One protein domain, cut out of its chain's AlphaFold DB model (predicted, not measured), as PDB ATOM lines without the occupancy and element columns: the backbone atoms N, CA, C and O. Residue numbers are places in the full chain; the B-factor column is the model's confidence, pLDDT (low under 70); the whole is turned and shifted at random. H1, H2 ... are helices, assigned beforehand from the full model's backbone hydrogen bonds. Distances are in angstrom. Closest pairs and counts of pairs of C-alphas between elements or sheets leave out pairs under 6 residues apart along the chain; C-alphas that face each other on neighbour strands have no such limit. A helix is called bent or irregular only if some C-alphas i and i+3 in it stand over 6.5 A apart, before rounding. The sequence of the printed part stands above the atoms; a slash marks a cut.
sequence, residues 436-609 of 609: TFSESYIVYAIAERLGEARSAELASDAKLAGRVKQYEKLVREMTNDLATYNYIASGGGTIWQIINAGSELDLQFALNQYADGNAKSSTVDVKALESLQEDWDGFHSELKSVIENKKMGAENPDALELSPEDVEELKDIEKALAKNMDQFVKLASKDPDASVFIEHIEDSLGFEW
ATOM      1  N   THR A 436     249.804 127.744 280.241       60.16
ATOM      2  CA  THR A 436     250.010 128.705 279.142       60.16
ATOM      3  C   THR A 436     251.265 128.419 278.303       60.16
ATOM      4  O   THR A 436     251.261 128.605 277.085       60.16
ATOM      5  N   PHE A 437     252.327 127.902 278.933       73.88
ATOM      6  CA  PHE A 437     253.556 127.493 278.253       73.88
ATOM      7  C   PHE A 437     253.340 126.261 277.357       73.88
ATOM      8  O   PHE A 437     253.758 126.263 276.206       73.88
ATOM      9  N   SER A 438     252.656 125.223 277.839       78.75
ATOM     10  CA  SER A 438     252.364 124.019 277.048       78.75
ATOM     11  C   SER A 438     251.426 124.288 275.861       78.75
ATOM     12  O   SER A 438     251.630 123.714 274.790       78.75
ATOM     13  N   GLU A 439     250.452 125.192 276.019       85.25
ATOM     14  CA  GLU A 439     249.501 125.553 274.960       85.25
ATOM     15  C   GLU A 439     250.145 126.422 273.873       85.25
ATOM     16  O   GLU A 439     250.069 126.094 272.688       85.25
ATOM     17  N   SER A 440     250.871 127.474 274.258       88.56
ATOM     18  CA  SER A 440     251.658 128.261 273.299       88.56
ATOM     19  C   SER A 440     252.716 127.399 272.598       88.56
ATOM     20  O   SER A 440     252.890 127.493 271.382       88.56
ATOM     21  N   TYR A 441     253.371 126.485 273.323       90.69
ATOM     22  CA  TYR A 441     254.366 125.601 272.729       90.69
ATOM     23  C   TYR A 441     253.774 124.620 271.705       90.69
ATOM     24  O   TYR A 441     254.334 124.483 270.614       90.69
ATOM     25  N   ILE A 442     252.653 123.940 271.999       93.62
ATOM     26  CA  ILE A 442     252.065 122.999 271.027       93.62
ATOM     27  C   ILE A 442     251.670 123.718 269.731       93.62
ATOM     28  O   ILE A 442     251.886 123.179 268.645       93.62
ATOM     29  N   VAL A 443     251.166 124.952 269.837       93.56
ATOM     30  CA  VAL A 443     250.792 125.791 268.695       93.56
ATOM     31  C   VAL A 443     252.031 126.173 267.876       93.56
ATOM     32  O   VAL A 443     252.040 125.947 266.665       93.56
ATOM     33  N   TYR A 444     253.117 126.629 268.512       94.38
ATOM     34  CA  TYR A 444     254.386 126.885 267.814       94.38
ATOM     35  C   TYR A 444     254.948 125.632 267.123       94.38
ATOM     36  O   TYR A 444     255.416 125.716 265.987       94.38
ATOM     37  N   ALA A 445     254.863 124.457 267.754       94.12
ATOM     38  CA  ALA A 445     255.320 123.201 267.158       94.12
ATOM     39  C   ALA A 445     254.454 122.763 265.958       94.12
ATOM     40  O   ALA A 445     254.968 122.194 264.993       94.12
ATOM     41  N   ILE A 446     253.145 123.042 265.975       95.12
ATOM     42  CA  ILE A 446     252.260 122.846 264.815       95.12
ATOM     43  C   ILE A 446     252.651 123.810 263.684       95.12
ATOM     44  O   ILE A 446     252.806 123.384 262.536       95.12
ATOM     45  N   ALA A 447     252.869 125.086 264.008       95.06
ATOM     46  CA  ALA A 447     253.273 126.119 263.060       95.06
ATOM     47  C   ALA A 447     254.614 125.783 262.372       95.06
ATOM     48  O   ALA A 447     254.701 125.794 261.140       95.06
ATOM     49  N   GLU A 448     255.640 125.383 263.134       94.69
ATOM     50  CA  GLU A 448     256.939 124.963 262.587       94.69
ATOM     51  C   GLU A 448     256.784 123.797 261.597       94.69
ATOM     52  O   GLU A 448     257.282 123.866 260.470       94.69
ATOM     53  N   ARG A 449     256.019 122.759 261.961       94.69
ATOM     54  CA  ARG A 449     255.762 121.592 261.097       94.69
ATOM     55  C   ARG A 449     255.056 121.943 259.790       94.69
ATOM     56  O   ARG A 449     255.350 121.342 258.753       94.69
ATOM     57  N   LEU A 450     254.135 122.904 259.817       94.19
ATOM     58  CA  LEU A 450     253.487 123.425 258.612       94.19
ATOM     59  C   LEU A 450     254.496 124.171 257.724       94.19
ATOM     60  O   LEU A 450     254.524 123.949 256.511       94.19
ATOM     61  N   GLY A 451     255.384 124.970 258.324       94.62
ATOM     62  CA  GLY A 451     256.497 125.626 257.635       94.62
ATOM     63  C   GLY A 451     257.503 124.650 257.009       94.62
ATOM     64  O   GLY A 451     257.937 124.854 255.868       94.62
ATOM     65  N   GLU A 452     257.843 123.558 257.704       94.25
ATOM     66  CA  GLU A 452     258.693 122.478 257.183       94.25
ATOM     67  C   GLU A 452     258.055 121.782 255.972       94.25
ATOM     68  O   GLU A 452     258.716 121.599 254.943       94.25
ATOM     69  N   ALA A 453     256.771 121.420 256.072       92.06
ATOM     70  CA  ALA A 453     256.036 120.749 255.002       92.06
ATOM     71  C   ALA A 453     255.977 121.613 253.732       92.06
ATOM     72  O   ALA A 453     256.441 121.181 252.672       92.06
ATOM     73  N   ARG A 454     255.543 122.875 253.865       94.19
ATOM     74  CA  ARG A 454     255.540 123.864 252.775       94.19
ATOM     75  C   ARG A 454     256.927 124.026 252.154       94.19
ATOM     76  O   ARG A 454     257.074 124.073 250.932       94.19
ATOM     77  N   SER A 455     257.973 124.084 252.978       94.25
ATOM     78  CA  SER A 455     259.359 124.209 252.503       94.25
ATOM     79  C   SER A 455     259.819 123.002 251.677       94.25
ATOM     80  O   SER A 455     260.588 123.168 250.726       94.25
ATOM     81  N   ALA A 456     259.349 121.794 252.004       93.25
ATOM     82  CA  ALA A 456     259.641 120.583 251.242       93.25
ATOM     83  C   ALA A 456     258.921 120.556 249.880       93.25
ATOM     84  O   ALA A 456     259.514 120.142 248.882       93.25
ATOM     85  N   GLU A 457     257.677 121.030 249.815       91.44
ATOM     86  CA  GLU A 457     256.877 121.086 248.582       91.44
ATOM     87  C   GLU A 457     257.390 122.165 247.616       91.44
ATOM     88  O   GLU A 457     257.638 121.907 246.429       91.44
ATOM     89  N   LEU A 458     257.679 123.356 248.147       94.25
ATOM     90  CA  LEU A 458     258.230 124.484 247.394       94.25
ATOM     91  C   LEU A 458     259.688 124.287 246.945       94.25
ATOM     92  O   LEU A 458     260.198 125.086 246.158       94.25
ATOM     93  N   ALA A 459     260.362 123.207 247.356       93.94
ATOM     94  CA  ALA A 459     261.738 122.897 246.953       93.94
ATOM     95  C   ALA A 459     261.934 122.788 245.423       93.94
ATOM     96  O   ALA A 459     263.064 122.887 244.934       93.94
ATOM     97  N   SER A 460     260.850 122.586 244.663       94.19
ATOM     98  CA  SER A 460     260.861 122.547 243.194       94.19
ATOM     99  C   SER A 460     260.613 123.902 242.507       94.19
ATOM    100  O   SER A 460     261.043 124.070 241.362       94.19
ATOM    101  N   ASP A 461     260.017 124.887 243.193       96.38
ATOM    102  CA  ASP A 461     259.796 126.250 242.686       96.38
ATOM    103  C   ASP A 461     260.531 127.288 243.551       96.38
ATOM    104  O   ASP A 461     259.985 127.932 244.448       96.38
ATOM    105  N   ALA A 462     261.802 127.508 243.212       96.25
ATOM    106  CA  ALA A 462     262.647 128.494 243.878       96.25
ATOM    107  C   ALA A 462     262.137 129.948 243.761       96.25
ATOM    108  O   ALA A 462     262.563 130.801 244.545       96.25
ATOM    109  N   LYS A 463     261.257 130.264 242.797       95.69
ATOM    110  CA  LYS A 463     260.681 131.609 242.649       95.69
ATOM    111  C   LYS A 463     259.540 131.801 243.646       95.69
ATOM    112  O   LYS A 463     259.509 132.833 244.312       95.69
ATOM    113  N   LEU A 464     258.643 130.820 243.757       95.06
ATOM    114  CA  LEU A 464     257.557 130.830 244.735       95.06
ATOM    115  C   LEU A 464     258.113 130.740 246.163       95.06
ATOM    116  O   LEU A 464     257.813 131.610 246.976       95.06
ATOM    117  N   ALA A 465     259.038 129.810 246.431       96.31
ATOM    118  CA  ALA A 465     259.740 129.695 247.716       96.31
ATOM    119  C   ALA A 465     260.412 131.014 248.144       96.31
ATOM    120  O   ALA A 465     260.286 131.460 249.285       96.31
ATOM    121  N   GLY A 466     261.102 131.678 247.209       97.00
ATOM    122  CA  GLY A 466     261.764 132.958 247.459       97.00
ATOM    123  C   GLY A 466     260.807 134.119 247.746       97.00
ATOM    124  O   GLY A 466     261.242 135.114 248.325       97.00
ATOM    125  N   ARG A 467     259.533 134.000 247.357       96.25
ATOM    126  CA  ARG A 467     258.481 134.993 247.598       96.25
ATOM    127  C   ARG A 467     257.686 134.694 248.873       96.25
ATOM    128  O   ARG A 467     257.500 135.607 249.667       96.25
ATOM    129  N   VAL A 468     257.328 133.433 249.121       96.69
ATOM    130  CA  VAL A 468     256.770 132.959 250.403       96.69
ATOM    131  C   VAL A 468     257.659 133.416 251.557       96.69
ATOM    132  O   VAL A 468     257.183 134.063 252.480       96.69
ATOM    133  N   LYS A 469     258.981 133.237 251.434       97.62
ATOM    134  CA  LYS A 469     259.959 133.714 252.423       97.62
ATOM    135  C   LYS A 469     260.021 135.246 252.590       97.62
ATOM    136  O   LYS A 469     260.509 135.724 253.612       97.62
ATOM    137  N   GLN A 470     259.590 136.031 251.598       97.50
ATOM    138  CA  GLN A 470     259.512 137.494 251.722       97.50
ATOM    139  C   GLN A 470     258.277 137.914 252.520       97.50
ATOM    140  O   GLN A 470     258.421 138.744 253.413       97.50
ATOM    141  N   TYR A 471     257.114 137.313 252.247       98.00
ATOM    142  CA  TYR A 471     255.910 137.538 253.051       98.00
ATOM    143  C   TYR A 471     256.088 137.025 254.474       98.00
ATOM    144  O   TYR A 471     255.929 137.801 255.401       98.00
ATOM    145  N   GLU A 472     256.543 135.782 254.651       97.81
ATOM    146  CA  GLU A 472     256.805 135.198 255.971       97.81
ATOM    147  C   GLU A 472     257.699 136.089 256.833       97.81
ATOM    148  O   GLU A 472     257.459 136.225 258.023       97.81
ATOM    149  N   LYS A 473     258.721 136.722 256.245       97.75
ATOM    150  CA  LYS A 473     259.554 137.676 256.976       97.75
ATOM    151  C   LYS A 473     258.803 138.968 257.308       97.75
ATOM    152  O   LYS A 473     258.863 139.405 258.447       97.75
ATOM    153  N   LEU A 474     258.182 139.609 256.316       97.88
ATOM    154  CA  LEU A 474     257.555 140.924 256.494       97.88
ATOM    155  C   LEU A 474     256.357 140.860 257.440       97.88
ATOM    156  O   LEU A 474     256.262 141.686 258.339       97.88
ATOM    157  N   VAL A 475     255.474 139.882 257.240       97.62
ATOM    158  CA  VAL A 475     254.245 139.724 258.019       97.62
ATOM    159  C   VAL A 475     254.584 139.351 259.461       97.62
ATOM    160  O   VAL A 475     254.125 140.041 260.356       97.62
ATOM    161  N   ARG A 476     255.502 138.397 259.690       97.25
ATOM    162  CA  ARG A 476     256.007 138.047 261.033       97.25
ATOM    163  C   ARG A 476     256.675 139.213 261.759       97.25
ATOM    164  O   ARG A 476     256.537 139.344 262.967       97.25
ATOM    165  N   GLU A 477     257.458 140.031 261.049       97.12
ATOM    166  CA  GLU A 477     258.054 141.229 261.654       97.12
ATOM    167  C   GLU A 477     256.949 142.203 262.097       97.12
ATOM    168  O   GLU A 477     257.007 142.685 263.219       97.12
ATOM    169  N   MET A 478     255.907 142.421 261.284       97.44
ATOM    170  CA  MET A 478     254.789 143.299 261.656       97.44
ATOM    171  C   MET A 478     253.899 142.728 262.766       97.44
ATOM    172  O   MET A 478     253.548 143.464 263.679       97.44
ATOM    173  N   THR A 479     253.549 141.440 262.736       95.25
ATOM    174  CA  THR A 479     252.696 140.839 263.772       95.25
ATOM    175  C   THR A 479     253.394 140.760 265.123       95.25
ATOM    176  O   THR A 479     252.759 141.024 266.136       95.25
ATOM    177  N   ASN A 480     254.708 140.509 265.159       94.75
ATOM    178  CA  ASN A 480     255.487 140.610 266.397       94.75
ATOM    179  C   ASN A 480     255.521 142.048 266.948       94.75
ATOM    180  O   ASN A 480     255.387 142.245 268.156       94.75
ATOM    181  N   ASP A 481     255.696 143.048 266.078       96.44
ATOM    182  CA  ASP A 481     255.703 144.460 266.475       96.44
ATOM    183  C   ASP A 481     254.315 144.883 267.036       96.44
ATOM    184  O   ASP A 481     254.248 145.544 268.074       96.44
ATOM    185  N   LEU A 482     253.207 144.446 266.411       95.19
ATOM    186  CA  LEU A 482     251.824 144.667 266.884       95.19
ATOM    187  C   LEU A 482     251.514 143.920 268.191       95.19
ATOM    188  O   LEU A 482     250.968 144.500 269.127       95.19
ATOM    189  N   ALA A 483     251.927 142.659 268.304       91.75
ATOM    190  CA  ALA A 483     251.826 141.892 269.541       91.75
ATOM    191  C   ALA A 483     252.565 142.561 270.708       91.75
ATOM    192  O   ALA A 483     252.091 142.535 271.841       91.75
ATOM    193  N   THR A 484     253.715 143.189 270.441       93.25
ATOM    194  CA  THR A 484     254.476 143.919 271.466       93.25
ATOM    195  C   THR A 484     253.769 145.222 271.858       93.25
ATOM    196  O   THR A 484     253.732 145.552 273.041       93.25
ATOM    197  N   TYR A 485     253.130 145.925 270.911       94.94
ATOM    198  CA  TYR A 485     252.244 147.056 271.225       94.94
ATOM    199  C   TYR A 485     251.103 146.639 272.167       94.94
ATOM    200  O   TYR A 485     250.940 147.247 273.226       94.94
ATOM    201  N   ASN A 486     250.375 145.567 271.836       91.25
ATOM    202  CA  ASN A 486     249.243 145.097 272.639       91.25
ATOM    203  C   ASN A 486     249.676 144.515 274.001       91.25
ATOM    204  O   ASN A 486     248.984 144.700 275.007       91.25
ATOM    205  N   TYR A 487     250.857 143.886 274.073       89.81
ATOM    206  CA  TYR A 487     251.485 143.498 275.341       89.81
ATOM    207  C   TYR A 487     251.691 144.717 276.250       89.81
ATOM    208  O   TYR A 487     251.314 144.679 277.414       89.81
ATOM    209  N   ILE A 488     252.232 145.823 275.728       90.56
ATOM    210  CA  ILE A 488     252.406 147.057 276.509       90.56
ATOM    211  C   ILE A 488     251.037 147.660 276.887       90.56
ATOM    212  O   ILE A 488     250.851 148.056 278.036       90.56
ATOM    213  N   ALA A 489     250.067 147.675 275.965       87.25
ATOM    214  CA  ALA A 489     248.734 148.260 276.174       87.25
ATOM    215  C   ALA A 489     247.922 147.597 277.290       87.25
ATOM    216  O   ALA A 489     247.309 148.285 278.103       87.25
ATOM    217  N   SER A 490     247.977 146.271 277.368       84.31
ATOM    218  CA  SER A 490     247.296 145.471 278.395       84.31
ATOM    219  C   SER A 490     248.041 145.402 279.737       84.31
ATOM    220  O   SER A 490     247.554 144.781 280.679       84.31
ATOM    221  N   GLY A 491     249.237 145.996 279.849       83.06
ATOM    222  CA  GLY A 491     250.111 145.821 281.015       83.06
ATOM    223  C   GLY A 491     250.847 144.471 281.059       83.06
ATOM    224  O   GLY A 491     251.508 144.163 282.054       83.06
ATOM    225  N   GLY A 492     250.784 143.690 279.978       84.12
ATOM    226  CA  GLY A 492     251.596 142.504 279.733       84.12
ATOM    227  C   GLY A 492     250.922 141.182 280.094       84.12
ATOM    228  O   GLY A 492     249.729 140.974 279.895       84.12
ATOM    229  N   GLY A 493     251.722 140.242 280.600       78.69
ATOM    230  CA  GLY A 493     251.251 138.949 281.090       78.69
ATOM    231  C   GLY A 493     251.379 137.774 280.116       78.69
ATOM    232  O   GLY A 493     251.750 137.900 278.951       78.69
ATOM    233  N   THR A 494     251.112 136.572 280.632       76.81
ATOM    234  CA  THR A 494     251.406 135.304 279.945       76.81
ATOM    235  C   THR A 494     250.430 134.969 278.817       76.81
ATOM    236  O   THR A 494     250.804 134.212 277.924       76.81
ATOM    237  N   ILE A 495     249.226 135.556 278.796       79.94
ATOM    238  CA  ILE A 495     248.222 135.347 277.736       79.94
ATOM    239  C   ILE A 495     248.773 135.672 276.337       79.94
ATOM    240  O   ILE A 495     248.505 134.950 275.377       79.94
ATOM    241  N   TRP A 496     249.666 136.662 276.242       84.06
ATOM    242  CA  TRP A 496     250.363 137.028 275.009       84.06
ATOM    243  C   TRP A 496     251.232 135.912 274.431       84.06
ATOM    244  O   TRP A 496     251.463 135.888 273.231       84.06
ATOM    245  N   GLN A 497     251.668 134.934 275.229       84.50
ATOM    246  CA  GLN A 497     252.360 133.759 274.691       84.50
ATOM    247  C   GLN A 497     251.417 132.894 273.845       84.50
ATOM    248  O   GLN A 497     251.834 132.382 272.809       84.50
ATOM    249  N   ILE A 498     250.146 132.761 274.249       84.50
ATOM    250  CA  ILE A 498     249.122 132.054 273.466       84.50
ATOM    251  C   ILE A 498     248.735 132.887 272.245       84.50
ATOM    252  O   ILE A 498     248.730 132.345 271.144       84.50
ATOM    253  N   ILE A 499     248.491 134.195 272.401       87.12
ATOM    254  CA  ILE A 499     248.124 135.081 271.279       87.12
ATOM    255  C   ILE A 499     249.235 135.110 270.212       87.12
ATOM    256  O   ILE A 499     248.955 134.975 269.022       87.12
ATOM    257  N   ASN A 500     250.506 135.186 270.618       90.31
ATOM    258  CA  ASN A 500     251.644 135.220 269.692       90.31
ATOM    259  C   ASN A 500     251.907 133.864 269.031       90.31
ATOM    260  O   ASN A 500     252.351 133.817 267.883       90.31
ATOM    261  N   ALA A 501     251.646 132.757 269.731       91.88
ATOM    262  CA  ALA A 501     251.630 131.440 269.103       91.88
ATOM    263  C   ALA A 501     250.476 131.339 268.096       91.88
ATOM    264  O   ALA A 501     250.661 130.801 267.005       91.88
ATOM    265  N   GLY A 502     249.324 131.925 268.438       91.94
ATOM    266  CA  GLY A 502     248.147 132.046 267.591       91.94
ATOM    267  C   GLY A 502     248.453 132.718 266.260       91.94
ATOM    268  O   GLY A 502     248.442 132.071 265.214       91.94
ATOM    269  N   SER A 503     248.867 133.983 266.327       92.19
ATOM    270  CA  SER A 503     249.280 134.775 265.165       92.19
ATOM    271  C   SER A 503     250.346 134.064 264.314       92.19
ATOM    272  O   SER A 503     250.281 134.092 263.085       92.19
ATOM    273  N   GLU A 504     251.294 133.346 264.929       94.94
ATOM    274  CA  GLU A 504     252.269 132.548 264.179       94.94
ATOM    275  C   GLU A 504     251.630 131.369 263.428       94.94
ATOM    276  O   GLU A 504     251.981 131.134 262.271       94.94
ATOM    277  N   LEU A 505     250.702 130.621 264.034       94.06
ATOM    278  CA  LEU A 505     250.009 129.527 263.347       94.06
ATOM    279  C   LEU A 505     249.106 130.052 262.218       94.06
ATOM    280  O   LEU A 505     249.147 129.500 261.115       94.06
ATOM    281  N   ASP A 506     248.397 131.162 262.432       92.81
ATOM    282  CA  ASP A 506     247.615 131.838 261.388       92.81
ATOM    283  C   ASP A 506     248.487 132.308 260.222       92.81
ATOM    284  O   ASP A 506     248.149 132.093 259.054       92.81
ATOM    285  N   LEU A 507     249.670 132.857 260.511       95.31
ATOM    286  CA  LEU A 507     250.644 133.195 259.481       95.31
ATOM    287  C   LEU A 507     251.069 131.948 258.688       95.31
ATOM    288  O   LEU A 507     251.160 131.998 257.458       95.31
ATOM    289  N   GLN A 508     251.307 130.809 259.346       95.62
ATOM    290  CA  GLN A 508     251.636 129.562 258.644       95.62
ATOM    291  C   GLN A 508     250.463 129.037 257.803       95.62
ATOM    292  O   GLN A 508     250.699 128.532 256.700       95.62
ATOM    293  N   PHE A 509     249.216 129.204 258.252       93.69
ATOM    294  CA  PHE A 509     248.025 128.919 257.450       93.69
ATOM    295  C   PHE A 509     247.940 129.831 256.217       93.69
ATOM    296  O   PHE A 509     247.840 129.315 255.099       93.69
ATOM    297  N   ALA A 510     248.080 131.151 256.367       93.12
ATOM    298  CA  ALA A 510     248.087 132.100 255.250       93.12
ATOM    299  C   ALA A 510     249.214 131.798 254.240       93.12
ATOM    300  O   ALA A 510     248.990 131.780 253.026       93.12
ATOM    301  N   LEU A 511     250.420 131.470 254.722       95.19
ATOM    302  CA  LEU A 511     251.559 131.079 253.881       95.19
ATOM    303  C   LEU A 511     251.315 129.772 253.112       95.19
ATOM    304  O   LEU A 511     251.811 129.638 251.990       95.19
ATOM    305  N   ASN A 512     250.561 128.826 253.678       93.31
ATOM    306  CA  ASN A 512     250.168 127.587 253.001       93.31
ATOM    307  C   ASN A 512     249.074 127.837 251.951       93.31
ATOM    308  O   ASN A 512     249.250 127.430 250.804       93.31
ATOM    309  N   GLN A 513     248.011 128.584 252.286       90.38
ATOM    310  CA  GLN A 513     246.973 128.987 251.318       90.38
ATOM    311  C   GLN A 513     247.590 129.693 250.102       90.38
ATOM    312  O   GLN A 513     247.241 129.408 248.951       90.38
ATOM    313  N   TYR A 514     248.550 130.584 250.361       92.62
ATOM    314  CA  TYR A 514     249.317 131.279 249.339       92.62
ATOM    315  C   TYR A 514     250.182 130.327 248.492       92.62
ATOM    316  O   TYR A 514     250.187 130.420 247.264       92.62
ATOM    317  N   ALA A 515     250.921 129.412 249.127       92.62
ATOM    318  CA  ALA A 515     251.814 128.473 248.444       92.62
ATOM    319  C   ALA A 515     251.068 127.490 247.525       92.62
ATOM    320  O   ALA A 515     251.551 127.190 246.433       92.62
ATOM    321  N   ASP A 516     249.881 127.049 247.936       88.81
ATOM    322  CA  ASP A 516     249.012 126.167 247.154       88.81
ATOM    323  C   ASP A 516     248.354 126.858 245.947       88.81
ATOM    324  O   ASP A 516     247.835 126.188 245.049       88.81
ATOM    325  N   GLY A 517     248.306 128.195 245.935       83.44
ATOM    326  CA  GLY A 517     247.397 128.946 245.063       83.44
ATOM    327  C   GLY A 517     245.918 128.751 245.431       83.44
ATOM    328  O   GLY A 517     245.046 128.970 244.590       83.44
ATOM    329  N   ASN A 518     245.646 128.324 246.671       65.00
ATOM    330  CA  ASN A 518     244.308 128.154 247.247       65.00
ATOM    331  C   ASN A 518     243.793 129.425 247.946       65.00
ATOM    332  O   ASN A 518     242.651 129.424 248.406       65.00
ATOM    333  N   ALA A 519     244.592 130.499 247.999       61.66
ATOM    334  CA  ALA A 519     244.131 131.841 248.352       61.66
ATOM    335  C   ALA A 519     242.785 132.119 247.657       61.66
ATOM    336  O   ALA A 519     242.683 131.999 246.428       61.66
ATOM    337  N   LYS A 520     241.739 132.406 248.453       54.06
ATOM    338  CA  LYS A 520     240.352 132.583 247.979       54.06
ATOM    339  C   LYS A 520     240.389 133.484 246.740       54.06
ATOM    340  O   LYS A 520     240.969 134.561 246.799       54.06
ATOM    341  N   SER A 521     239.812 133.045 245.615       43.00
ATOM    342  CA  SER A 521     240.149 133.584 244.282       43.00
ATOM    343  C   SER A 521     239.565 134.973 243.948       43.00
ATOM    344  O   SER A 521     239.102 135.209 242.827       43.00
ATOM    345  N   SER A 522     239.565 135.899 244.902       45.41
ATOM    346  CA  SER A 522     239.659 137.324 244.625       45.41
ATOM    347  C   SER A 522     241.113 137.636 244.275       45.41
ATOM    348  O   SER A 522     242.008 137.556 245.110       45.41
ATOM    349  N   THR A 523     241.346 138.066 243.033       55.12
ATOM    350  CA  THR A 523     242.460 138.985 242.768       55.12
ATOM    351  C   THR A 523     242.430 140.066 243.842       55.12
ATOM    352  O   THR A 523     241.343 140.633 243.987       55.12
ATOM    353  N   VAL A 524     243.550 140.342 244.536       59.66
ATOM    354  CA  VAL A 524     243.677 141.444 245.518       59.66
ATOM    355  C   VAL A 524     242.802 142.606 245.069       59.66
ATOM    356  O   VAL A 524     243.085 143.241 244.044       59.66
ATOM    357  N   ASP A 525     241.678 142.801 245.767       69.88
ATOM    358  CA  ASP A 525     240.798 143.913 245.452       69.88
ATOM    359  C   ASP A 525     241.612 145.162 245.767       69.88
ATOM    360  O   ASP A 525     242.278 145.234 246.803       69.88
ATOM    361  N   VAL A 526     241.589 146.143 244.869       76.69
ATOM    362  CA  VAL A 526     242.244 147.427 245.135       76.69
ATOM    363  C   VAL A 526     241.687 148.006 246.439       76.69
ATOM    364  O   VAL A 526     242.451 148.552 247.223       76.69
ATOM    365  N   LYS A 527     240.409 147.730 246.732       84.38
ATOM    366  CA  LYS A 527     239.755 148.061 247.999       84.38
ATOM    367  C   LYS A 527     240.350 147.394 249.236       84.38
ATOM    368  O   LYS A 527     240.292 148.003 250.285       84.38
ATOM    369  N   ALA A 528     240.885 146.174 249.143       87.81
ATOM    370  CA  ALA A 528     241.492 145.501 250.296       87.81
ATOM    371  C   ALA A 528     242.838 146.153 250.652       87.81
ATOM    372  O   ALA A 528     243.139 146.385 251.810       87.81
ATOM    373  N   LEU A 529     243.626 146.555 249.646       90.94
ATOM    374  CA  LEU A 529     244.818 147.376 249.898       90.94
ATOM    375  C   LEU A 529     244.485 148.814 250.323       90.94
ATOM    376  O   LEU A 529     245.296 149.429 251.006       90.94
ATOM    377  N   GLU A 530     243.347 149.363 249.893       92.12
ATOM    378  CA  GLU A 530     242.856 150.663 250.365       92.12
ATOM    379  C   GLU A 530     242.343 150.579 251.819       92.12
ATOM    380  O   GLU A 530     242.652 151.485 252.582       92.12
ATOM    381  N   SER A 531     241.663 149.490 252.212       93.06
ATOM    382  CA  SER A 531     241.176 149.228 253.582       93.06
ATOM    383  C   SER A 531     242.338 149.098 254.563       93.06
ATOM    384  O   SER A 531     242.508 149.980 255.393       93.06
ATOM    385  N   LEU A 532     243.239 148.130 254.359       94.44
ATOM    386  CA  LEU A 532     244.458 147.982 255.161       94.44
ATOM    387  C   LEU A 532     245.273 149.281 255.297       94.44
ATOM    388  O   LEU A 532     245.914 149.501 256.320       94.44
ATOM    389  N   GLN A 533     245.295 150.141 254.271       95.38
ATOM    390  CA  GLN A 533     245.980 151.433 254.357       95.38
ATOM    391  C   GLN A 533     245.210 152.444 255.224       95.38
ATOM    392  O   GLN A 533     245.851 153.227 255.918       95.38
ATOM    393  N   GLU A 534     243.874 152.439 255.197       95.44
ATOM    394  CA  GLU A 534     243.017 153.246 256.078       95.44
ATOM    395  C   GLU A 534     243.138 152.780 257.540       95.44
ATOM    396  O   GLU A 534     243.402 153.606 258.417       95.44
ATOM    397  N   ASP A 535     243.081 151.467 257.779       95.00
ATOM    398  CA  ASP A 535     243.243 150.843 259.099       95.00
ATOM    399  C   ASP A 535     244.644 151.124 259.677       95.00
ATOM    400  O   ASP A 535     244.793 151.575 260.818       95.00
ATOM    401  N   TRP A 536     245.692 150.965 258.857       96.69
ATOM    402  CA  TRP A 536     247.060 151.330 259.226       96.69
ATOM    403  C   TRP A 536     247.220 152.830 259.508       96.69
ATOM    404  O   TRP A 536     247.868 153.190 260.490       96.69
ATOM    405  N   ASP A 537     246.671 153.720 258.676       96.62
ATOM    406  CA  ASP A 537     246.792 155.170 258.880       96.62
ATOM    407  C   ASP A 537     246.078 155.615 260.178       96.62
ATOM    408  O   ASP A 537     246.550 156.538 260.858       96.62
ATOM    409  N   GLY A 538     244.990 154.929 260.556       95.25
ATOM    410  CA  GLY A 538     244.313 155.050 261.850       95.25
ATOM    411  C   GLY A 538     245.212 154.626 263.014       95.25
ATOM    412  O   GLY A 538     245.627 155.475 263.811       95.25
ATOM    413  N   PHE A 539     245.602 153.348 263.053       95.81
ATOM    414  CA  PHE A 539     246.488 152.782 264.079       95.81
ATOM    415  C   PHE A 539     247.806 153.570 264.224       95.81
ATOM    416  O   PHE A 539     248.252 153.902 265.321       95.81
ATOM    417  N   HIS A 540     248.433 153.961 263.110       96.81
ATOM    418  CA  HIS A 540     249.689 154.721 263.108       96.81
ATOM    419  C   HIS A 540     249.530 156.141 263.662       96.81
ATOM    420  O   HIS A 540     250.514 156.753 264.097       96.81
ATOM    421  N   SER A 541     248.320 156.696 263.617       95.69
ATOM    422  CA  SER A 541     247.989 157.982 264.236       95.69
ATOM    423  C   SER A 541     247.774 157.829 265.742       95.69
ATOM    424  O   SER A 541     248.292 158.646 266.508       95.69
ATOM    425  N   GLU A 542     247.102 156.759 266.170       94.25
ATOM    426  CA  GLU A 542     246.937 156.408 267.583       94.25
ATOM    427  C   GLU A 542     248.288 156.134 268.256       94.25
ATOM    428  O   GLU A 542     248.634 156.811 269.223       94.25
ATOM    429  N   LEU A 543     249.113 155.248 267.690       96.00
ATOM    430  CA  LEU A 543     250.436 154.900 268.216       96.00
ATOM    431  C   LEU A 543     251.326 156.141 268.422       96.00
ATOM    432  O   LEU A 543     252.015 156.262 269.437       96.00
ATOM    433  N   LYS A 544     251.280 157.121 267.507       96.81
ATOM    434  CA  LYS A 544     251.980 158.403 267.708       96.81
ATOM    435  C   LYS A 544     251.381 159.223 268.848       96.81
ATOM    436  O   LYS A 544     252.144 159.772 269.638       96.81
ATOM    437  N   SER A 545     250.054 159.290 268.957       95.31
ATOM    438  CA  SER A 545     249.369 159.944 270.080       95.31
ATOM    439  C   SER A 545     249.781 159.325 271.421       95.31
ATOM    440  O   SER A 545     250.118 160.052 272.356       95.31
ATOM    441  N   VAL A 546     249.848 157.994 271.498       95.44
ATOM    442  CA  VAL A 546     250.314 157.248 272.673       95.44
ATOM    443  C   VAL A 546     251.756 157.618 273.034       95.44
ATOM    444  O   VAL A 546     252.032 157.971 274.182       95.44
ATOM    445  N   ILE A 547     252.675 157.616 272.062       96.88
ATOM    446  CA  ILE A 547     254.092 157.972 272.264       96.88
ATOM    447  C   ILE A 547     254.261 159.438 272.706       96.88
ATOM    448  O   ILE A 547     255.100 159.736 273.561       96.88
ATOM    449  N   GLU A 548     253.492 160.366 272.127       96.81
ATOM    450  CA  GLU A 548     253.558 161.797 272.448       96.81
ATOM    451  C   GLU A 548     252.984 162.109 273.838       96.81
ATOM    452  O   GLU A 548     253.603 162.855 274.606       96.81
ATOM    453  N   ASN A 549     251.835 161.517 274.177       95.38
ATOM    454  CA  ASN A 549     251.149 161.725 275.456       95.38
ATOM    455  C   ASN A 549     251.708 160.858 276.594       95.38
ATOM    456  O   ASN A 549     251.500 161.196 277.759       95.38
ATOM    457  N   LYS A 550     252.437 159.781 276.263       96.25
ATOM    458  CA  LYS A 550     252.932 158.732 277.178       96.25
ATOM    459  C   LYS A 550     251.820 157.998 277.926       96.25
ATOM    460  O   LYS A 550     251.996 157.605 279.075       96.25
ATOM    461  N   LYS A 551     250.672 157.859 277.268       94.00
ATOM    462  CA  LYS A 551     249.452 157.274 277.821       94.00
ATOM    463  C   LYS A 551     248.771 156.411 276.775       94.00
ATOM    464  O   LYS A 551     248.528 156.905 275.675       94.00
ATOM    465  N   MET A 552     248.423 155.182 277.132       90.56
ATOM    466  CA  MET A 552     247.490 154.351 276.362       90.56
ATOM    467  C   MET A 552     246.059 154.598 276.843       90.56
ATOM    468  O   MET A 552     245.843 154.928 278.009       90.56
ATOM    469  N   GLY A 553     245.091 154.546 275.921       85.00
ATOM    470  CA  GLY A 553     243.698 154.899 276.211       85.00
ATOM    471  C   GLY A 553     243.511 156.353 276.661       85.00
ATOM    472  O   GLY A 553     242.755 156.609 277.587       85.00
ATOM    473  N   ALA A 554     244.201 157.327 276.053       77.19
ATOM    474  CA  ALA A 554     244.282 158.711 276.555       77.19
ATOM    475  C   ALA A 554     242.942 159.484 276.685       77.19
ATOM    476  O   ALA A 554     242.920 160.546 277.313       77.19
ATOM    477  N   GLU A 555     241.843 158.982 276.110       79.81
ATOM    478  CA  GLU A 555     240.483 159.521 276.298       79.81
ATOM    479  C   GLU A 555     239.743 158.913 277.511       79.81
ATOM    480  O   GLU A 555     238.756 159.481 277.983       79.81
ATOM    481  N   ASN A 556     240.236 157.793 278.050       80.25
ATOM    482  CA  ASN A 556     239.714 157.105 279.229       80.25
ATOM    483  C   ASN A 556     240.280 157.754 280.522       80.25
ATOM    484  O   ASN A 556     241.484 158.022 280.587       80.25
ATOM    485  N   PRO A 557     239.469 158.026 281.568       79.00
ATOM    486  CA  PRO A 557     239.985 158.424 282.885       79.00
ATOM    487  C   PRO A 557     241.034 157.461 283.468       79.00
ATOM    488  O   PRO A 557     241.930 157.925 284.174       79.00
ATOM    489  N   ASP A 558     240.957 156.172 283.130       82.06
ATOM    490  CA  ASP A 558     241.828 155.105 283.635       82.06
ATOM    491  C   ASP A 558     243.022 154.806 282.697       82.06
ATOM    492  O   ASP A 558     243.592 153.718 282.706       82.06
ATOM    493  N   ALA A 559     243.421 155.793 281.882       87.88
ATOM    494  CA  ALA A 559     244.540 155.711 280.940       87.88
ATOM    495  C   ALA A 559     245.862 155.242 281.584       87.88
ATOM    496  O   ALA A 559     246.387 155.891 282.500       87.88
ATOM    497  N   LEU A 560     246.457 154.185 281.024       88.38
ATOM    498  CA  LEU A 560     247.734 153.614 281.455       88.38
ATOM    499  C   LEU A 560     248.890 154.597 281.197       88.38
ATOM    500  O   LEU A 560     249.202 154.913 280.050       88.38
ATOM    501  N   GLU A 561     249.537 155.078 282.265       92.69
ATOM    502  CA  GLU A 561     250.764 155.890 282.195       92.69
ATOM    503  C   GLU A 561     251.964 155.002 281.836       92.69
ATOM    504  O   GLU A 561     252.285 154.063 282.564       92.69
ATOM    505  N   LEU A 562     252.661 155.328 280.748       93.38
ATOM    506  CA  LEU A 562     253.766 154.522 280.230       93.38
ATOM    507  C   LEU A 562     255.114 154.867 280.862       93.38
ATOM    508  O   LEU A 562     255.436 156.039 281.109       93.38
ATOM    509  N   SER A 563     255.952 153.849 281.064       95.31
ATOM    510  CA  SER A 563     257.325 154.047 281.519       95.31
ATOM    511  C   SER A 563     258.200 154.681 280.420       95.31
ATOM    512  O   SER A 563     257.871 154.645 279.230       95.31
ATOM    513  N   PRO A 564     259.335 155.314 280.781       96.88
ATOM    514  CA  PRO A 564     260.301 155.809 279.801       96.88
ATOM    515  C   PRO A 564     260.825 154.724 278.852       96.88
ATOM    516  O   PRO A 564     261.136 155.039 277.703       96.88
ATOM    517  N   GLU A 565     260.931 153.492 279.346       96.00
ATOM    518  CA  GLU A 565     261.325 152.295 278.615       96.00
ATOM    519  C   GLU A 565     260.262 151.917 277.567       96.00
ATOM    520  O   GLU A 565     260.591 151.905 276.379       96.00
ATOM    521  N   ASP A 566     258.992 151.757 277.967       95.44
ATOM    522  CA  ASP A 566     257.875 151.450 277.050       95.44
ATOM    523  C   ASP A 566     257.774 152.508 275.940       95.44
ATOM    524  O   ASP A 566     257.658 152.204 274.757       95.44
ATOM    525  N   VAL A 567     257.893 153.790 276.304       97.38
ATOM    526  CA  VAL A 567     257.827 154.908 275.350       97.38
ATOM    527  C   VAL A 567     258.998 154.898 274.357       97.38
ATOM    528  O   VAL A 567     258.884 155.508 273.294       97.38
ATOM    529  N   GLU A 568     260.143 154.281 274.657       97.81
ATOM    530  CA  GLU A 568     261.232 154.099 273.682       97.81
ATOM    531  C   GLU A 568     261.012 152.853 272.815       97.81
ATOM    532  O   GLU A 568     261.188 152.942 271.599       97.81
ATOM    533  N   GLU A 569     260.536 151.749 273.394       96.88
ATOM    534  CA  GLU A 569     260.159 150.533 272.661       96.88
ATOM    535  C   GLU A 569     259.060 150.813 271.623       96.88
ATOM    536  O   GLU A 569     259.229 150.508 270.440       96.88
ATOM    537  N   LEU A 570     258.012 151.549 272.008       97.31
ATOM    538  CA  LEU A 570     256.948 151.993 271.103       97.31
ATOM    539  C   LEU A 570     257.453 152.850 269.927       97.31
ATOM    540  O   LEU A 570     256.878 152.791 268.840       97.31
ATOM    541  N   LYS A 571     258.541 153.621 270.085       98.25
ATOM    542  CA  LYS A 571     259.148 154.374 268.964       98.25
ATOM    543  C   LYS A 571     259.885 153.471 267.985       98.25
ATOM    544  O   LYS A 571     259.907 153.762 266.788       98.25
ATOM    545  N   ASP A 572     260.540 152.423 268.474       98.19
ATOM    546  CA  ASP A 572     261.197 151.466 267.591       98.19
ATOM    547  C   ASP A 572     260.163 150.582 266.873       98.19
ATOM    548  O   ASP A 572     260.328 150.370 265.669       98.19
ATOM    549  N   ILE A 573     259.056 150.221 267.537       97.62
ATOM    550  CA  ILE A 573     257.859 149.591 266.942       97.62
ATOM    551  C   ILE A 573     257.239 150.483 265.851       97.62
ATOM    552  O   ILE A 573     257.123 150.047 264.709       97.62
ATOM    553  N   GLU A 574     256.921 151.755 266.141       98.19
ATOM    554  CA  GLU A 574     256.345 152.713 265.171       98.19
ATOM    555  C   GLU A 574     257.169 152.790 263.881       98.19
ATOM    556  O   GLU A 574     256.646 152.711 262.763       98.19
ATOM    557  N   LYS A 575     258.489 152.880 264.047       98.38
ATOM    558  CA  LYS A 575     259.458 152.994 262.959       98.38
ATOM    559  C   LYS A 575     259.667 151.679 262.207       98.38
ATOM    560  O   LYS A 575     259.985 151.708 261.011       98.38
ATOM    561  N   ALA A 576     259.544 150.537 262.881       98.06
ATOM    562  CA  ALA A 576     259.631 149.215 262.273       98.06
ATOM    563  C   ALA A 576     258.378 148.916 261.439       98.06
ATOM    564  O   ALA A 576     258.515 148.664 260.235       98.06
ATOM    565  N   LEU A 577     257.191 149.077 262.031       97.75
ATOM    566  CA  LEU A 577     255.892 148.906 261.386       97.75
ATOM    567  C   LEU A 577     255.738 149.804 260.161       97.75
ATOM    568  O   LEU A 577     255.549 149.281 259.065       97.75
ATOM    569  N   ALA A 578     255.945 151.120 260.283       98.00
ATOM    570  CA  ALA A 578     255.807 152.042 259.150       98.00
ATOM    571  C   ALA A 578     256.699 151.644 257.957       98.00
ATOM    572  O   ALA A 578     256.274 151.652 256.803       98.00
ATOM    573  N   LYS A 579     257.941 151.222 258.232       98.31
ATOM    574  CA  LYS A 579     258.890 150.741 257.215       98.31
ATOM    575  C   LYS A 579     258.482 149.393 256.607       98.31
ATOM    576  O   LYS A 579     258.836 149.116 255.453       98.31
ATOM    577  N   ASN A 580     257.874 148.509 257.389       97.94
ATOM    578  CA  ASN A 580     257.511 147.163 256.958       97.94
ATOM    579  C   ASN A 580     256.180 147.177 256.187       97.94
ATOM    580  O   ASN A 580     256.122 146.565 255.120       97.94
ATOM    581  N   MET A 581     255.204 147.987 256.610       97.81
ATOM    582  CA  MET A 581     253.949 148.252 255.898       97.81
ATOM    583  C   MET A 581     254.208 148.840 254.500       97.81
ATOM    584  O   MET A 581     253.769 148.277 253.496       97.81
ATOM    585  N   ASP A 582     255.062 149.870 254.400       97.56
ATOM    586  CA  ASP A 582     255.536 150.451 253.126       97.56
ATOM    587  C   ASP A 582     256.098 149.391 252.152       97.56
ATOM    588  O   ASP A 582     255.972 149.486 250.923       97.56
ATOM    589  N   GLN A 583     256.782 148.376 252.690       98.00
ATOM    590  CA  GLN A 583     257.343 147.276 251.906       98.00
ATOM    591  C   GLN A 583     256.287 146.232 251.545       98.00
ATOM    592  O   GLN A 583     256.302 145.748 250.410       98.00
ATOM    593  N   PHE A 584     255.382 145.917 252.471       97.56
ATOM    594  CA  PHE A 584     254.281 144.983 252.282       97.56
ATOM    595  C   PHE A 584     253.307 145.476 251.207       97.56
ATOM    596  O   PHE A 584     253.169 144.814 250.180       97.56
ATOM    597  N   VAL A 585     252.746 146.685 251.342       96.12
ATOM    598  CA  VAL A 585     251.821 147.290 250.361       96.12
ATOM    599  C   VAL A 585     252.464 147.345 248.968       96.12
ATOM    600  O   VAL A 585     251.860 147.000 247.949       96.12
ATOM    601  N   LYS A 586     253.755 147.689 248.891       96.19
ATOM    602  CA  LYS A 586     254.527 147.713 247.638       96.19
ATOM    603  C   LYS A 586     254.790 146.327 247.031       96.19
ATOM    604  O   LYS A 586     255.055 146.254 245.822       96.19
ATOM    605  N   LEU A 587     254.780 145.265 247.831       95.81
ATOM    606  CA  LEU A 587     254.917 143.877 247.388       95.81
ATOM    607  C   LEU A 587     253.552 143.324 246.943       95.81
ATOM    608  O   LEU A 587     253.421 142.940 245.778       95.81
ATOM    609  N   ALA A 588     252.544 143.403 247.816       94.19
ATOM    610  CA  ALA A 588     251.176 142.927 247.609       94.19
ATOM    611  C   ALA A 588     250.476 143.605 246.414       94.19
ATOM    612  O   ALA A 588     249.868 142.933 245.589       94.19
ATOM    613  N   SER A 589     250.682 144.912 246.198       93.88
ATOM    614  CA  SER A 589     250.174 145.645 245.012       93.88
ATOM    615  C   SER A 589     250.660 145.120 243.649       93.88
ATOM    616  O   SER A 589     250.219 145.601 242.603       93.88
ATOM    617  N   LYS A 590     251.590 144.156 243.621       93.75
ATOM    618  CA  LYS A 590     252.079 143.493 242.398       93.75
ATOM    619  C   LYS A 590     251.759 142.002 242.355       93.75
ATOM    620  O   LYS A 590     252.296 141.304 241.490       93.75
ATOM    621  N   ASP A 591     250.952 141.516 243.289       92.00
ATOM    622  CA  ASP A 591     250.802 140.098 243.550       92.00
ATOM    623  C   ASP A 591     249.350 139.763 243.927       92.00
ATOM    624  O   ASP A 591     248.946 139.959 245.070       92.00
ATOM    625  N   PRO A 592     248.534 139.293 242.967       85.06
ATOM    626  CA  PRO A 592     247.081 139.205 243.127       85.06
ATOM    627  C   PRO A 592     246.627 138.145 244.133       85.06
ATOM    628  O   PRO A 592     245.450 138.138 244.472       85.06
ATOM    629  N   ASP A 593     247.538 137.288 244.597       88.50
ATOM    630  CA  ASP A 593     247.282 136.209 245.553       88.50
ATOM    631  C   ASP A 593     247.619 136.628 247.005       88.50
ATOM    632  O   ASP A 593     247.452 135.850 247.937       88.50
ATOM    633  N   ALA A 594     248.109 137.859 247.218       92.44
ATOM    634  CA  ALA A 594     248.544 138.361 248.526       92.44
ATOM    635  C   ALA A 594     247.399 138.728 249.493       92.44
ATOM    636  O   ALA A 594     247.673 139.164 250.608       92.44
ATOM    637  N   SER A 595     246.137 138.560 249.085       90.12
ATOM    638  CA  SER A 595     244.944 138.901 249.876       90.12
ATOM    639  C   SER A 595     244.892 138.188 251.226       90.12
ATOM    640  O   SER A 595     244.530 138.813 252.213       90.12
ATOM    641  N   VAL A 596     245.354 136.935 251.301       90.88
ATOM    642  CA  VAL A 596     245.431 136.169 252.562       90.88
ATOM    643  C   VAL A 596     246.382 136.780 253.599       90.88
ATOM    644  O   VAL A 596     246.234 136.526 254.786       90.88
ATOM    645  N   PHE A 597     247.357 137.588 253.170       95.00
ATOM    646  CA  PHE A 597     248.222 138.337 254.086       95.00
ATOM    647  C   PHE A 597     247.659 139.714 254.426       95.00
ATOM    648  O   PHE A 597     248.098 140.298 255.405       95.00
ATOM    649  N   ILE A 598     246.746 140.249 253.608       93.81
ATOM    650  CA  ILE A 598     246.032 141.493 253.911       93.81
ATOM    651  C   ILE A 598     245.050 141.208 255.053       93.81
ATOM    652  O   ILE A 598     245.224 141.795 256.109       93.81
ATOM    653  N   GLU A 599     244.171 140.208 254.877       90.56
ATOM    654  CA  GLU A 599     243.199 139.705 255.876       90.56
ATOM    655  C   GLU A 599     243.891 139.495 257.242       90.56
ATOM    656  O   GLU A 599     243.553 140.138 258.225       90.56
ATOM    657  N   HIS A 600     244.997 138.742 257.273       92.62
ATOM    658  CA  HIS A 600     245.761 138.475 258.499       92.62
ATOM    659  C   HIS A 600     246.418 139.712 259.163       92.62
ATOM    660  O   HIS A 600     246.625 139.716 260.378       92.62
ATOM    661  N   ILE A 601     246.788 140.756 258.405       95.19
ATOM    662  CA  ILE A 601     247.319 142.003 258.993       95.19
ATOM    663  C   ILE A 601     246.174 142.908 259.456       95.19
ATOM    664  O   ILE A 601     246.309 143.519 260.509       95.19
ATOM    665  N   GLU A 602     245.068 142.978 258.709       93.06
ATOM    666  CA  GLU A 602     243.842 143.684 259.113       93.06
ATOM    667  C   GLU A 602     243.326 143.111 260.445       93.06
ATOM    668  O   GLU A 602     243.165 143.867 261.400       93.06
ATOM    669  N   ASP A 603     243.226 141.781 260.574       89.88
ATOM    670  CA  ASP A 603     242.873 141.093 261.827       89.88
ATOM    671  C   ASP A 603     243.853 141.422 262.975       89.88
ATOM    672  O   ASP A 603     243.450 141.599 264.122       89.88
ATOM    673  N   SER A 604     245.153 141.542 262.673       90.75
ATOM    674  CA  SER A 604     246.185 141.886 263.667       90.75
ATOM    675  C   SER A 604     246.171 143.366 264.083       90.75
ATOM    676  O   SER A 604     246.677 143.693 265.155       90.75
ATOM    677  N   LEU A 605     245.639 144.258 263.240       90.50
ATOM    678  CA  LEU A 605     245.461 145.688 263.524       90.50
ATOM    679  C   LEU A 605     244.144 145.959 264.259       90.50
ATOM    680  O   LEU A 605     244.119 146.794 265.156       90.50
ATOM    681  N   GLY A 606     243.071 145.248 263.898       82.38
ATOM    682  CA  GLY A 606     241.733 145.379 264.485       82.38
ATOM    683  C   GLY A 606     241.554 144.707 265.850       82.38
ATOM    684  O   GLY A 606     240.439 144.665 266.366       82.38
ATOM    685  N   PHE A 607     242.628 144.175 266.437       69.94
ATOM    686  CA  PHE A 607     242.640 143.589 267.777       69.94
ATOM    687  C   PHE A 607     242.651 144.687 268.864       69.94
ATOM    688  O   PHE A 607     243.635 144.867 269.582       69.94
ATOM    689  N   GLU A 608     241.547 145.433 268.964       54.25
ATOM    690  CA  GLU A 608     241.278 146.365 270.067       54.25
ATOM    691  C   GLU A 608     241.013 145.576 271.371       54.25
ATOM    692  O   GLU A 608     240.190 144.657 271.383       54.25
ATOM    693  N   TRP A 609     241.713 145.939 272.455       45.84
ATOM    694  CA  TRP A 609     241.580 145.389 273.817       45.84
ATOM    695  C   TRP A 609     241.404 146.522 274.836       45.84
ATOM    696  O   TRP A 609     242.154 147.520 274.725       45.84
TER     697      TRP A 609
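Overview. This is residues 436 to 609 of the 609 residues of an uncharacterized protein of Paenibacillus faecis (UniProt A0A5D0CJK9). Six helices stand side by side as an up-and-down bundle, each running against the one before, with H2 in the middle, H3 and H1 to one side, H5 and H4 to the other, H6 between H3 and H4. The printed part has 174 residues with six named helices, no named strand. It is all helix by class and compact: radius of gyration of the C-alphas 17.1 A, spans 55 by 40 by 23 A.

Along the chain. Find C-alpha 462 at (262.647, 128.494, 243.878); H2 runs 40.3 A to residue 489. H1 is residues 436 to 460, only just irregular: C-alphas 457 and 460 are 6.9 A apart. H3 is 495 to 516, H4 526 to 549, H5 564 to 588, H6 595 to 605, ending at (245.461, 145.688, 263.524).

Arrangement. From the hub H2, look to H5: they touch, closest C-alphas Asp 481 and Ile 573, 5.6 A. H1 touches H3, closest C-alphas Ser 440 and Ile 498, 4.6 A. In H3 every O i to N i+4 pair is within hydrogen-bond range; in H5, 18 of 21.

Size, cuts and confidence. The printed part has no cut; H4 to H5 is a long link. Look for pLDDT under 70 at 436, 518 to 525, 607 to 609.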